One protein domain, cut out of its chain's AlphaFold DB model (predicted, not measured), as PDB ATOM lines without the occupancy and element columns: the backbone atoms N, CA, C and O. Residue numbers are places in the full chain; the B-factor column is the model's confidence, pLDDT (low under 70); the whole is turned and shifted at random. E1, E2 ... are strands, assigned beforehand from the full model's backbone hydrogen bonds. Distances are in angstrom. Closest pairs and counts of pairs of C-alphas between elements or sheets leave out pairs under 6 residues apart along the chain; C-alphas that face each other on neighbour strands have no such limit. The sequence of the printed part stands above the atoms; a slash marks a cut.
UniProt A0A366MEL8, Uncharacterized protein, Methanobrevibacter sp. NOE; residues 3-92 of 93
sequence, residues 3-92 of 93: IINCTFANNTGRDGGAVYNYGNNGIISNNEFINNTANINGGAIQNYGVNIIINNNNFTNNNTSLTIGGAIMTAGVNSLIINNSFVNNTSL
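This is residues 3 to 92 of the 93 residues of an uncharacterized protein of Methanobrevibacter sp. NOE (UniProt A0A366MEL8). What shape is it? With little regular structure, a compact solenoid winds in stacked turns, walled by parallel sheets E1 E4 E7 E10, E2 E5 E8 and E3 E6 E9. What makes it? Of 90 printed residues, 30 lie in named strands E1 to E10; the class is all strand. The C-alphas span 28 by 22 by 17 A, with radius of gyration 11.2 A.

Where are the strands? E1 is residues 7-9, E2 19-21, E3 27-29, E4 32-34, E5 45-47, E6 53-55, E7 58-60, E8 72-74, E9 80-82 and E10 85-87. What anchors them? C-alpha 7 of E1 is at (210.037, 233.720, 204.167), C-alpha 87 of E10 at (213.483, 218.478, 204.055).

How do turns stack? E1 and E4 are parallel at 5 degrees, with N 8 and O 32 within hydrogen-bond range at 2.8 A. What bends? E3 runs on into E4 at 75 degrees.

How large? The farthest C-alphas, Asn 25 and Leu 92, are 29.7 A apart. Any breaks? The printed part has no cut; link E7 to E8 is long; no printed residue is under pLDDT 70.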
ATOM      1  N   ILE A   3     201.128 234.289 197.104       97.31
ATOM      2  CA  ILE A   3     202.219 234.419 198.080       97.31
ATOM      3  C   ILE A   3     203.509 234.066 197.351       97.31
ATOM      4  O   ILE A   3     203.691 232.921 196.937       97.31
ATOM      5  N   ILE A   4     204.361 235.064 197.134       98.44
ATOM      6  CA  ILE A   4     205.527 234.933 196.265       98.44
ATOM      7  C   ILE A   4     206.734 235.599 196.919       98.44
ATOM      8  O   ILE A   4     206.600 236.711 197.427       98.44
ATOM      9  N   ASN A   5     207.904 234.954 196.859       98.44
ATOM     10  CA  ASN A   5     209.181 235.488 197.354       98.44
ATOM     11  C   ASN A   5     209.146 235.900 198.839       98.44
ATOM     12  O   ASN A   5     209.665 236.952 199.215       98.44
ATOM     13  N   CYS A   6     208.500 235.094 199.678       98.50
ATOM     14  CA  CYS A   6     208.366 235.332 201.112       98.50
ATOM     15  C   CYS A   6     209.124 234.280 201.935       98.50
ATOM     16  O   CYS A   6     209.278 233.134 201.511       98.50
ATOM     17  N   THR A   7     209.504 234.648 203.160       98.62
ATOM     18  CA  THR A   7     210.037 233.720 204.167       98.62
ATOM     19  C   THR A   7     209.091 233.662 205.362       98.62
ATOM     20  O   THR A   7     208.819 234.678 206.000       98.62
ATOM     21  N   PHE A   8     208.618 232.461 205.688       98.75
ATOM     22  CA  PHE A   8     207.798 232.166 206.859       98.75
ATOM     23  C   PHE A   8     208.592 231.274 207.806       98.75
ATOM     24  O   PHE A   8     208.801 230.092 207.521       98.75
ATOM     25  N   ALA A   9     209.032 231.834 208.932       98.62
ATOM     26  CA  ALA A   9     209.854 231.122 209.900       98.62
ATOM     27  C   ALA A   9     209.229 231.101 211.298       98.62
ATOM     28  O   ALA A   9     208.799 232.141 211.793       98.62
ATOM     29  N   ASN A  10     209.258 229.934 211.949       98.38
ATOM     30  CA  ASN A  10     208.842 229.731 213.344       98.38
ATOM     31  C   ASN A  10     207.397 230.178 213.646       98.38
ATOM     32  O   ASN A  10     207.107 230.655 214.743       98.38
ATOM     33  N   ASN A  11     206.489 230.044 212.679       98.56
ATOM     34  CA  ASN A  11     205.079 230.358 212.898       98.56
ATOM     35  C   ASN A  11     204.356 229.158 213.509       98.56
ATOM     36  O   ASN A  11     204.673 228.006 213.212       98.56
ATOM     37  N   THR A  12     203.380 229.437 214.370       97.62
ATOM     38  CA  THR A  12     202.509 228.419 214.959       97.62
ATOM     39  C   THR A  12     201.059 228.745 214.642       97.62
ATOM     40  O   THR A  12     200.579 229.834 214.958       97.62
ATOM     41  N   GLY A  13     200.360 227.787 214.043       96.50
ATOM     42  CA  GLY A  13     198.959 227.906 213.656       96.50
ATOM     43  C   GLY A  13     198.155 226.694 214.106       96.50
ATOM     44  O   GLY A  13     198.689 225.605 214.299       96.50
ATOM     45  N   ARG A  14     196.837 226.851 214.260       95.81
ATOM     46  CA  ARG A  14     195.969 225.694 214.525       95.81
ATOM     47  C   ARG A  14     195.969 224.726 213.334       95.81
ATOM     48  O   ARG A  14     196.130 223.526 213.523       95.81
ATOM     49  N   ASP A  15     195.826 225.271 212.133       94.38
ATOM     50  CA  ASP A  15     195.825 224.578 210.850       94.38
ATOM     51  C   ASP A  15     196.657 225.426 209.886       94.38
ATOM     52  O   ASP A  15     196.364 226.612 209.740       94.38
ATOM     53  N   GLY A  16     197.681 224.856 209.250       96.00
ATOM     54  CA  GLY A  16     198.640 225.655 208.492       96.00
ATOM     55  C   GLY A  16     199.508 226.485 209.430       96.00
ATOM     56  O   GLY A  16     199.102 227.571 209.836       96.00
ATOM     57  N   GLY A  17     200.704 226.007 209.780       97.38
ATOM     58  CA  GLY A  17     201.559 226.727 210.734       97.38
ATOM     59  C   GLY A  17     201.901 228.153 210.295       97.38
ATOM     60  O   GLY A  17     202.034 229.034 211.137       97.38
ATOM     61  N   ALA A  18     201.971 228.391 208.983       98.19
ATOM     62  CA  ALA A  18     202.176 229.705 208.379       98.19
ATOM     63  C   ALA A  18     200.999 230.163 207.503       98.19
ATOM     64  O   ALA A  18     200.644 231.341 207.515       98.19
ATOM     65  N   VAL A  19     200.408 229.262 206.710       98.00
ATOM     66  CA  VAL A  19     199.379 229.618 205.722       98.00
ATOM     67  C   VAL A  19     198.176 228.696 205.839       98.00
ATOM     68  O   VAL A  19     198.281 227.489 205.639       98.00
ATOM     69  N   TYR A  20     197.011 229.300 206.054       96.94
ATOM     70  CA  TYR A  20     195.708 228.647 205.989       96.94
ATOM     71  C   TYR A  20     194.907 229.234 204.824       96.94
ATOM     72  O   TYR A  20     194.527 230.407 204.851       96.94
ATOM     73  N   ASN A  21     194.680 228.451 203.768       95.38
ATOM     74  CA  ASN A  21     194.082 228.945 202.531       95.38
ATOM     75  C   ASN A  21     192.704 228.337 202.230       95.38
ATOM     76  O   ASN A  21     192.561 227.123 202.141       95.38
ATOM     77  N   TYR A  22     191.717 229.210 202.000       95.44
ATOM     78  CA  TYR A  22     190.371 228.890 201.485       95.44
ATOM     79  C   TYR A  22     190.060 229.582 200.150       95.44
ATOM     80  O   TYR A  22     188.969 229.434 199.604       95.44
ATOM     81  N   GLY A  23     190.984 230.400 199.641       94.38
ATOM     82  CA  GLY A  23     190.792 231.113 198.380       94.38
ATOM     83  C   GLY A  23     191.066 230.207 197.184       94.38
ATOM     84  O   GLY A  23     191.858 229.290 197.290       94.38
ATOM     85  N   ASN A  24     190.477 230.499 196.027       96.25
ATOM     86  CA  ASN A  24     190.671 229.705 194.807       96.25
ATOM     87  C   ASN A  24     191.659 230.373 193.836       96.25
ATOM     88  O   ASN A  24     191.935 231.571 193.959       96.25
ATOM     89  N   ASN A  25     192.146 229.607 192.852       96.88
ATOM     90  CA  ASN A  25     192.981 230.063 191.730       96.88
ATOM     91  C   ASN A  25     194.199 230.896 192.186       96.88
ATOM     92  O   ASN A  25     194.455 231.992 191.688       96.88
ATOM     93  N   GLY A  26     194.888 230.417 193.220       96.44
ATOM     94  CA  GLY A  26     196.019 231.082 193.855       96.44
ATOM     95  C   GLY A  26     197.352 230.402 193.568       96.44
ATOM     96  O   GLY A  26     197.400 229.229 193.200       96.44
ATOM     97  N   ILE A  27     198.433 231.151 193.776       98.06
ATOM     98  CA  ILE A  27     199.806 230.683 193.578       98.06
ATOM     99  C   ILE A  27     200.605 230.895 194.865       98.06
ATOM    100  O   ILE A  27     200.596 231.984 195.441       98.06
ATOM    101  N   ILE A  28     201.315 229.860 195.302       98.44
ATOM    102  CA  ILE A  28     202.305 229.921 196.378       98.44
ATOM    103  C   ILE A  28     203.639 229.523 195.757       98.44
ATOM    104  O   ILE A  28     203.845 228.342 195.465       98.44
ATOM    105  N   SER A  29     204.517 230.498 195.502       98.75
ATOM    106  CA  SER A  29     205.741 230.247 194.741       98.75
ATOM    107  C   SER A  29     207.002 230.939 195.235       98.75
ATOM    108  O   SER A  29     206.956 232.060 195.730       98.75
ATOM    109  N   ASN A  30     208.154 230.284 195.056       98.62
ATOM    110  CA  ASN A  30     209.467 230.839 195.410       98.62
ATOM    111  C   ASN A  30     209.561 231.297 196.880       98.62
ATOM    112  O   ASN A  30     210.167 232.324 197.172       98.62
ATOM    113  N   ASN A  31     208.922 230.574 197.802       98.81
ATOM    114  CA  ASN A  31     208.934 230.900 199.228       98.81
ATOM    115  C   ASN A  31     209.796 229.928 200.036       98.81
ATOM    116  O   ASN A  31     210.027 228.783 199.634       98.81
ATOM    117  N   GLU A  32     210.173 230.366 201.232       98.88
ATOM    118  CA  GLU A  32     210.799 229.532 202.255       98.88
ATOM    119  C   GLU A  32     209.864 229.362 203.455       98.88
ATOM    120  O   GLU A  32     209.396 230.339 204.040       98.88
ATOM    121  N   PHE A  33     209.611 228.117 203.848       98.88
ATOM    122  CA  PHE A  33     208.838 227.749 205.031       98.88
ATOM    123  C   PHE A  33     209.737 226.963 205.985       98.88
ATOM    124  O   PHE A  33     210.089 225.815 205.701       98.88
ATOM    125  N   ILE A  34     210.114 227.577 207.104       98.88
ATOM    126  CA  ILE A  34     211.141 227.065 208.015       98.88
ATOM    127  C   ILE A  34     210.573 226.919 209.429       98.88
ATOM    128  O   ILE A  34     210.086 227.889 210.007       98.88
ATOM    129  N   ASN A  35     210.691 225.729 210.019       98.38
ATOM    130  CA  ASN A  35     210.300 225.460 211.410       98.38
ATOM    131  C   ASN A  35     208.858 225.902 211.749       98.38
ATOM    132  O   ASN A  35     208.608 226.372 212.858       98.38
ATOM    133  N   ASN A  36     207.911 225.829 210.809       98.50
ATOM    134  CA  ASN A  36     206.519 226.161 211.113       98.50
ATOM    135  C   ASN A  36     205.801 224.948 211.710       98.50
ATOM    136  O   ASN A  36     206.037 223.808 211.298       98.50
ATOM    137  N   THR A  37     204.916 225.208 212.666       97.50
ATOM    138  CA  THR A  37     204.178 224.180 213.398       97.50
ATOM    139  C   THR A  37     202.679 224.386 213.249       97.50
ATOM    140  O   THR A  37     202.155 225.457 213.555       97.50
ATOM    141  N   ALA A  38     201.972 223.339 212.830       97.19
ATOM    142  CA  ALA A  38     200.519 223.283 212.919       97.19
ATOM    143  C   ALA A  38     200.076 222.381 214.074       97.19
ATOM    144  O   ALA A  38     200.629 221.299 214.280       97.19
ATOM    145  N   ASN A  39     199.032 222.769 214.802       95.06
ATOM    146  CA  ASN A  39     198.495 221.892 215.840       95.06
ATOM    147  C   ASN A  39     197.797 220.676 215.215       95.06
ATOM    148  O   ASN A  39     197.993 219.554 215.677       95.06
ATOM    149  N   ILE A  40     196.986 220.900 214.176       93.94
ATOM    150  CA  ILE A  40     196.157 219.872 213.544       93.94
ATOM    151  C   ILE A  40     196.758 219.443 212.206       93.94
ATOM    152  O   ILE A  40     197.407 218.409 212.170       93.94
ATOM    153  N   ASN A  41     196.599 220.200 211.116       93.62
ATOM    154  CA  ASN A  41     197.043 219.772 209.782       93.62
ATOM    155  C   ASN A  41     197.994 220.769 209.115       93.62
ATOM    156  O   ASN A  41     197.891 221.973 209.352       93.62
ATOM    157  N   GLY A  42     198.844 220.267 208.212       94.81
ATOM    158  CA  GLY A  42     199.616 221.108 207.294       94.81
ATOM    159  C   GLY A  42     200.674 221.936 208.015       94.81
ATOM    160  O   GLY A  42     200.472 223.125 208.239       94.81
ATOM    161  N   GLY A  43     201.802 221.326 208.388       97.38
ATOM    162  CA  GLY A  43     202.766 221.944 209.308       97.38
ATOM    163  C   GLY A  43     203.217 223.355 208.923       97.38
ATOM    164  O   GLY A  43     203.338 224.215 209.787       97.38
ATOM    165  N   ALA A  44     203.344 223.647 207.628       98.38
ATOM    166  CA  ALA A  44     203.460 225.009 207.109       98.38
ATOM    167  C   ALA A  44     202.170 225.497 206.444       98.38
ATOM    168  O   ALA A  44     201.695 226.593 206.747       98.38
ATOM    169  N   ILE A  45     201.619 224.706 205.521       98.25
ATOM    170  CA  ILE A  45     200.482 225.106 204.691       98.25
ATOM    171  C   ILE A  45     199.332 224.126 204.867       98.25
ATOM    172  O   ILE A  45     199.474 222.928 204.619       98.25
ATOM    173  N   GLN A  46     198.165 224.673 205.175       97.19
ATOM    174  CA  GLN A  46     196.885 224.006 205.034       97.19
ATOM    175  C   GLN A  46     196.110 224.650 203.883       97.19
ATOM    176  O   GLN A  46     195.805 225.844 203.927       97.19
ATOM    177  N   ASN A  47     195.760 223.866 202.865       96.75
ATOM    178  CA  ASN A  47     195.009 224.343 201.708       96.75
ATOM    179  C   ASN A  47     193.655 223.637 201.548       96.75
ATOM    180  O   ASN A  47     193.593 222.423 201.390       96.75
ATOM    181  N   TYR A  48     192.578 224.416 201.491       96.38
ATOM    182  CA  TYR A  48     191.235 224.000 201.070       96.38
ATOM    183  C   TYR A  48     190.797 224.667 199.755       96.38
ATOM    184  O   TYR A  48     189.726 224.359 199.235       96.38
ATOM    185  N   GLY A  49     191.613 225.572 199.207       95.81
ATOM    186  CA  GLY A  49     191.347 226.284 197.964       95.81
ATOM    187  C   GLY A  49     191.381 225.395 196.721       95.81
ATOM    188  O   GLY A  49     192.163 224.449 196.633       95.81
ATOM    189  N   VAL A  50     190.559 225.729 195.727       96.62
ATOM    190  CA  VAL A  50     190.481 225.039 194.430       96.62
ATOM    191  C   VAL A  50     191.469 225.642 193.427       96.62
ATOM    192  O   VAL A  50     191.627 226.864 193.377       96.62
ATOM    193  N   ASN A  51     192.089 224.798 192.594       97.06
ATOM    194  CA  ASN A  51     193.067 225.176 191.562       97.06
ATOM    195  C   ASN A  51     194.257 225.973 192.126       97.06
ATOM    196  O   ASN A  51     194.630 227.024 191.598       97.06
ATOM    197  N   ILE A  52     194.826 225.508 193.237       98.06
ATOM    198  CA  ILE A  52     196.012 226.129 193.831       98.06
ATOM    199  C   ILE A  52     197.277 225.531 193.232       98.06
ATOM    200  O   ILE A  52     197.411 224.312 193.144       98.06
ATOM    201  N   ILE A  53     198.227 226.390 192.873       98.31
ATOM    202  CA  ILE A  53     199.565 225.980 192.446       98.31
ATOM    203  C   ILE A  53     200.542 226.275 193.580       98.31
ATOM    204  O   ILE A  53     200.681 227.422 194.002       98.31
ATOM    205  N   ILE A  54     201.233 225.244 194.057       98.31
ATOM    206  CA  ILE A  54     202.329 225.361 195.018       98.31
ATOM    207  C   ILE A  54     203.601 224.919 194.303       98.31
ATOM    208  O   ILE A  54     203.777 223.723 194.044       98.31
ATOM    209  N   ASN A  55     204.477 225.861 193.946       98.62
ATOM    210  CA  ASN A  55     205.650 225.560 193.128       98.62
ATOM    211  C   ASN A  55     206.937 226.285 193.523       98.62
ATOM    212  O   ASN A  55     206.909 227.441 193.919       98.62
ATOM    213  N   ASN A  56     208.085 225.631 193.335       98.75
ATOM    214  CA  ASN A  56     209.404 226.217 193.612       98.75
ATOM    215  C   ASN A  56     209.566 226.739 195.053       98.75
ATOM    216  O   ASN A  56     210.231 227.746 195.271       98.75
ATOM    217  N   ASN A  57     208.953 226.098 196.046       98.88
ATOM    218  CA  ASN A  57     209.127 226.479 197.448       98.88
ATOM    219  C   ASN A  57     210.063 225.512 198.177       98.88
ATOM    220  O   ASN A  57     210.140 224.326 197.841       98.88
ATOM    221  N   ASN A  58     210.700 226.011 199.232       98.81
ATOM    222  CA  ASN A  58     211.494 225.219 200.162       98.81
ATOM    223  C   ASN A  58     210.739 225.058 201.484       98.81
ATOM    224  O   ASN A  58     210.396 226.046 202.130       98.81
ATOM    225  N   PHE A  59     210.509 223.816 201.902       98.88
ATOM    226  CA  PHE A  59     209.906 223.468 203.186       98.88
ATOM    227  C   PHE A  59     210.928 222.723 204.037       98.88
ATOM    228  O   PHE A  59     211.320 221.600 203.699       98.88
ATOM    229  N   THR A  60     211.340 223.316 205.153       98.81
ATOM    230  CA  THR A  60     212.342 222.742 206.052       98.81
ATOM    231  C   THR A  60     211.837 222.687 207.487       98.81
ATOM    232  O   THR A  60     211.406 223.703 208.029       98.81
ATOM    233  N   ASN A  61     211.936 221.511 208.113       98.31
ATOM    234  CA  ASN A  61     211.617 221.290 209.530       98.31
ATOM    235  C   ASN A  61     210.194 221.716 209.945       98.31
ATOM    236  O   ASN A  61     209.961 222.048 211.107       98.31
ATOM    237  N   ASN A  62     209.235 221.746 209.018       98.31
ATOM    238  CA  ASN A  62     207.851 222.038 209.374       98.31
ATOM    239  C   ASN A  62     207.204 220.788 209.967       98.31
ATOM    240  O   ASN A  62     207.534 219.666 209.570       98.31
ATOM    241  N   ASN A  63     206.302 220.962 210.926       97.06
ATOM    242  CA  ASN A  63     205.706 219.825 211.611       97.06
ATOM    243  C   ASN A  63     204.234 220.030 211.967       97.06
ATOM    244  O   ASN A  63     203.739 221.151 212.064       97.06
ATOM    245  N   THR A  64     203.530 218.917 212.163       94.56
ATOM    246  CA  THR A  64     202.221 218.916 212.820       94.56
ATOM    247  C   THR A  64     202.207 218.016 214.052       94.56
ATOM    248  O   THR A  64     202.873 216.982 214.077       94.56
ATOM    249  N   SER A  65     201.435 218.407 215.071       87.06
ATOM    250  CA  SER A  65     201.339 217.687 216.342       87.06
ATOM    251  C   SER A  65     200.241 216.623 216.432       87.06
ATOM    252  O   SER A  65     200.277 215.840 217.376       87.06
ATOM    253  N   LEU A  66     199.263 216.569 215.516       83.81
ATOM    254  CA  LEU A  66     198.100 215.673 215.690       83.81
ATOM    255  C   LEU A  66     197.774 214.773 214.500       83.81
ATOM    256  O   LEU A  66     197.357 213.636 214.720       83.81
ATOM    257  N   THR A  67     197.881 215.268 213.267       86.62
ATOM    258  CA  THR A  67     197.424 214.513 212.090       86.62
ATOM    259  C   THR A  67     198.489 214.486 210.992       86.62
ATOM    260  O   THR A  67     199.581 213.984 211.222       86.62
ATOM    261  N   ILE A  68     198.193 214.981 209.786       89.00
ATOM    262  CA  ILE A  68     198.920 214.696 208.544       89.00
ATOM    263  C   ILE A  68     199.474 215.957 207.872       89.00
ATOM    264  O   ILE A  68     199.058 217.087 208.143       89.00
ATOM    265  N   GLY A  69     200.387 215.738 206.925       88.19
ATOM    266  CA  GLY A  69     200.942 216.786 206.073       88.19
ATOM    267  C   GLY A  69     202.001 217.609 206.789       88.19
ATOM    268  O   GLY A  69     201.821 218.806 206.991       88.19
ATOM    269  N   GLY A  70     203.118 216.969 207.160       93.00
ATOM    270  CA  GLY A  70     204.209 217.596 207.916       93.00
ATOM    271  C   GLY A  70     204.675 218.948 207.363       93.00
ATOM    272  O   GLY A  70     204.995 219.838 208.134       93.00
ATOM    273  N   ALA A  71     204.626 219.159 206.045       97.44
ATOM    274  CA  ALA A  71     204.786 220.487 205.441       97.44
ATOM    275  C   ALA A  71     203.467 221.050 204.912       97.44
ATOM    276  O   ALA A  71     203.064 222.156 205.263       97.44
ATOM    277  N   ILE A  72     202.811 220.295 204.036       97.62
ATOM    278  CA  ILE A  72     201.610 220.726 203.333       97.62
ATOM    279  C   ILE A  72     200.542 219.666 203.533       97.62
ATOM    280  O   ILE A  72     200.799 218.478 203.337       97.62
ATOM    281  N   MET A  73     199.333 220.107 203.844       96.19
ATOM    282  CA  MET A  73     198.128 219.313 203.668       96.19
ATOM    283  C   MET A  73     197.200 220.075 202.723       96.19
ATOM    284  O   MET A  73     196.954 221.269 202.899       96.19
ATOM    285  N   THR A  74     196.727 219.396 201.678       94.75
ATOM    286  CA  THR A  74     195.720 219.938 200.765       94.75
ATOM    287  C   THR A  74     194.486 219.049 200.759       94.75
ATOM    288  O   THR A  74     194.577 217.836 200.584       94.75
ATOM    289  N   ALA A  75     193.331 219.673 200.949       93.44
ATOM    290  CA  ALA A  75     192.005 219.099 200.753       93.44
ATOM    291  C   ALA A  75     191.235 219.839 199.641       93.44
ATOM    292  O   ALA A  75     190.061 219.564 199.400       93.44
ATOM    293  N   GLY A  76     191.888 220.792 198.970       89.75
ATOM    294  CA  GLY A  76     191.331 221.538 197.851       89.75
ATOM    295  C   GLY A  76     191.415 220.779 196.524       89.75
ATOM    296  O   GLY A  76     192.375 220.053 196.257       89.75
ATOM    297  N   VAL A  77     190.416 220.970 195.661       94.31
ATOM    298  CA  VAL A  77     190.313 220.288 194.358       94.31
ATOM    299  C   VAL A  77     191.338 220.850 193.362       94.31
ATOM    300  O   VAL A  77     191.562 222.058 193.321       94.31
ATOM    301  N   ASN A  78     191.939 219.985 192.537       95.69
ATOM    302  CA  ASN A  78     192.897 220.353 191.477       95.69
ATOM    303  C   ASN A  78     194.109 221.165 191.967       95.69
ATOM    304  O   ASN A  78     194.583 222.076 191.289       95.69
ATOM    305  N   SER A  79     194.619 220.843 193.156       94.94
ATOM    306  CA  SER A  79     195.881 221.419 193.624       94.94
ATOM    307  C   SER A  79     197.060 220.815 192.856       94.94
ATOM    308  O   SER A  79     197.180 219.592 192.778       94.94
ATOM    309  N   LEU A  80     197.952 221.656 192.336       97.44
ATOM    310  CA  LEU A  80     199.190 221.239 191.682       97.44
ATOM    311  C   LEU A  80     200.386 221.576 192.575       97.44
ATOM    312  O   LEU A  80     200.683 222.745 192.806       97.44
ATOM    313  N   ILE A  81     201.081 220.548 193.062       97.44
ATOM    314  CA  ILE A  81     202.263 220.684 193.921       97.44
ATOM    315  C   ILE A  81     203.473 220.165 193.143       97.44
ATOM    316  O   ILE A  81     203.609 218.959 192.955       97.44
ATOM    317  N   ILE A  82     204.337 221.063 192.667       98.38
ATOM    318  CA  ILE A  82     205.444 220.717 191.756       98.38
ATOM    319  C   ILE A  82     206.728 221.469 192.096       98.38
ATOM    320  O   ILE A  82     206.681 222.602 192.555       98.38
ATOM    321  N   ASN A  83     207.889 220.871 191.831       98.56
ATOM    322  CA  ASN A  83     209.199 221.520 191.982       98.56
ATOM    323  C   ASN A  83     209.469 222.111 193.380       98.56
ATOM    324  O   ASN A  83     210.157 223.117 193.505       98.56
ATOM    325  N   ASN A  84     208.906 221.524 194.435       98.62
ATOM    326  CA  ASN A  84     209.168 221.963 195.805       98.62
ATOM    327  C   ASN A  84     210.228 221.064 196.451       98.62
ATOM    328  O   ASN A  84     210.277 219.864 196.173       98.62
ATOM    329  N   SER A  85     211.030 221.636 197.346       98.62
ATOM    330  CA  SER A  85     211.957 220.892 198.199       98.62
ATOM    331  C   SER A  85     211.323 220.645 199.566       98.62
ATOM    332  O   SER A  85     210.838 221.582 200.202       98.62
ATOM    333  N   PHE A  86     211.337 219.395 200.033       98.50
ATOM    334  CA  PHE A  86     210.821 219.006 201.346       98.50
ATOM    335  C   PHE A  86     211.918 218.315 202.150       98.50
ATOM    336  O   PHE A  86     212.285 217.179 201.862       98.50
ATOM    337  N   VAL A  87     212.416 218.987 203.186       98.56
ATOM    338  CA  VAL A  87     213.483 218.478 204.055       98.56
ATOM    339  C   VAL A  87     212.993 218.430 205.499       98.56
ATOM    340  O   VAL A  87     212.557 219.442 206.041       98.56
ATOM    341  N   ASN A  88     213.082 217.256 206.130       97.81
ATOM    342  CA  ASN A  88     212.785 217.051 207.557       97.81
ATOM    343  C   ASN A  88     211.399 217.537 208.011       97.81
ATOM    344  O   ASN A  88     211.235 217.978 209.144       97.81
ATOM    345  N   ASN A  89     210.394 217.475 207.139       97.38
ATOM    346  CA  ASN A  89     209.036 217.836 207.527       97.38
ATOM    347  C   ASN A  89     208.312 216.611 208.089       97.38
ATOM    348  O   ASN A  89     208.311 215.561 207.445       97.38
ATOM    349  N   THR A  90     207.693 216.731 209.261       96.19
ATOM    350  CA  THR A  90     207.191 215.575 210.022       96.19
ATOM    351  C   THR A  90     205.710 215.706 210.372       96.19
ATOM    352  O   THR A  90     205.245 216.743 210.838       96.19
ATOM    353  N   SER A  91     204.934 214.647 210.135       92.81
ATOM    354  CA  SER A  91     203.604 214.472 210.731       92.81
ATOM    355  C   SER A  91     203.694 213.625 211.995       92.81
ATOM    356  O   SER A  91     204.639 212.849 212.159       92.81
ATOM    357  N   LEU A  92     202.710 213.755 212.888       78.06
ATOM    358  CA  LEU A  92     202.549 212.798 213.975       78.06
ATOM    359  C   LEU A  92     201.710 211.617 213.458       78.06
ATOM    360  O   LEU A  92     200.486 211.704 213.377       78.06
TER     361      LEU A  92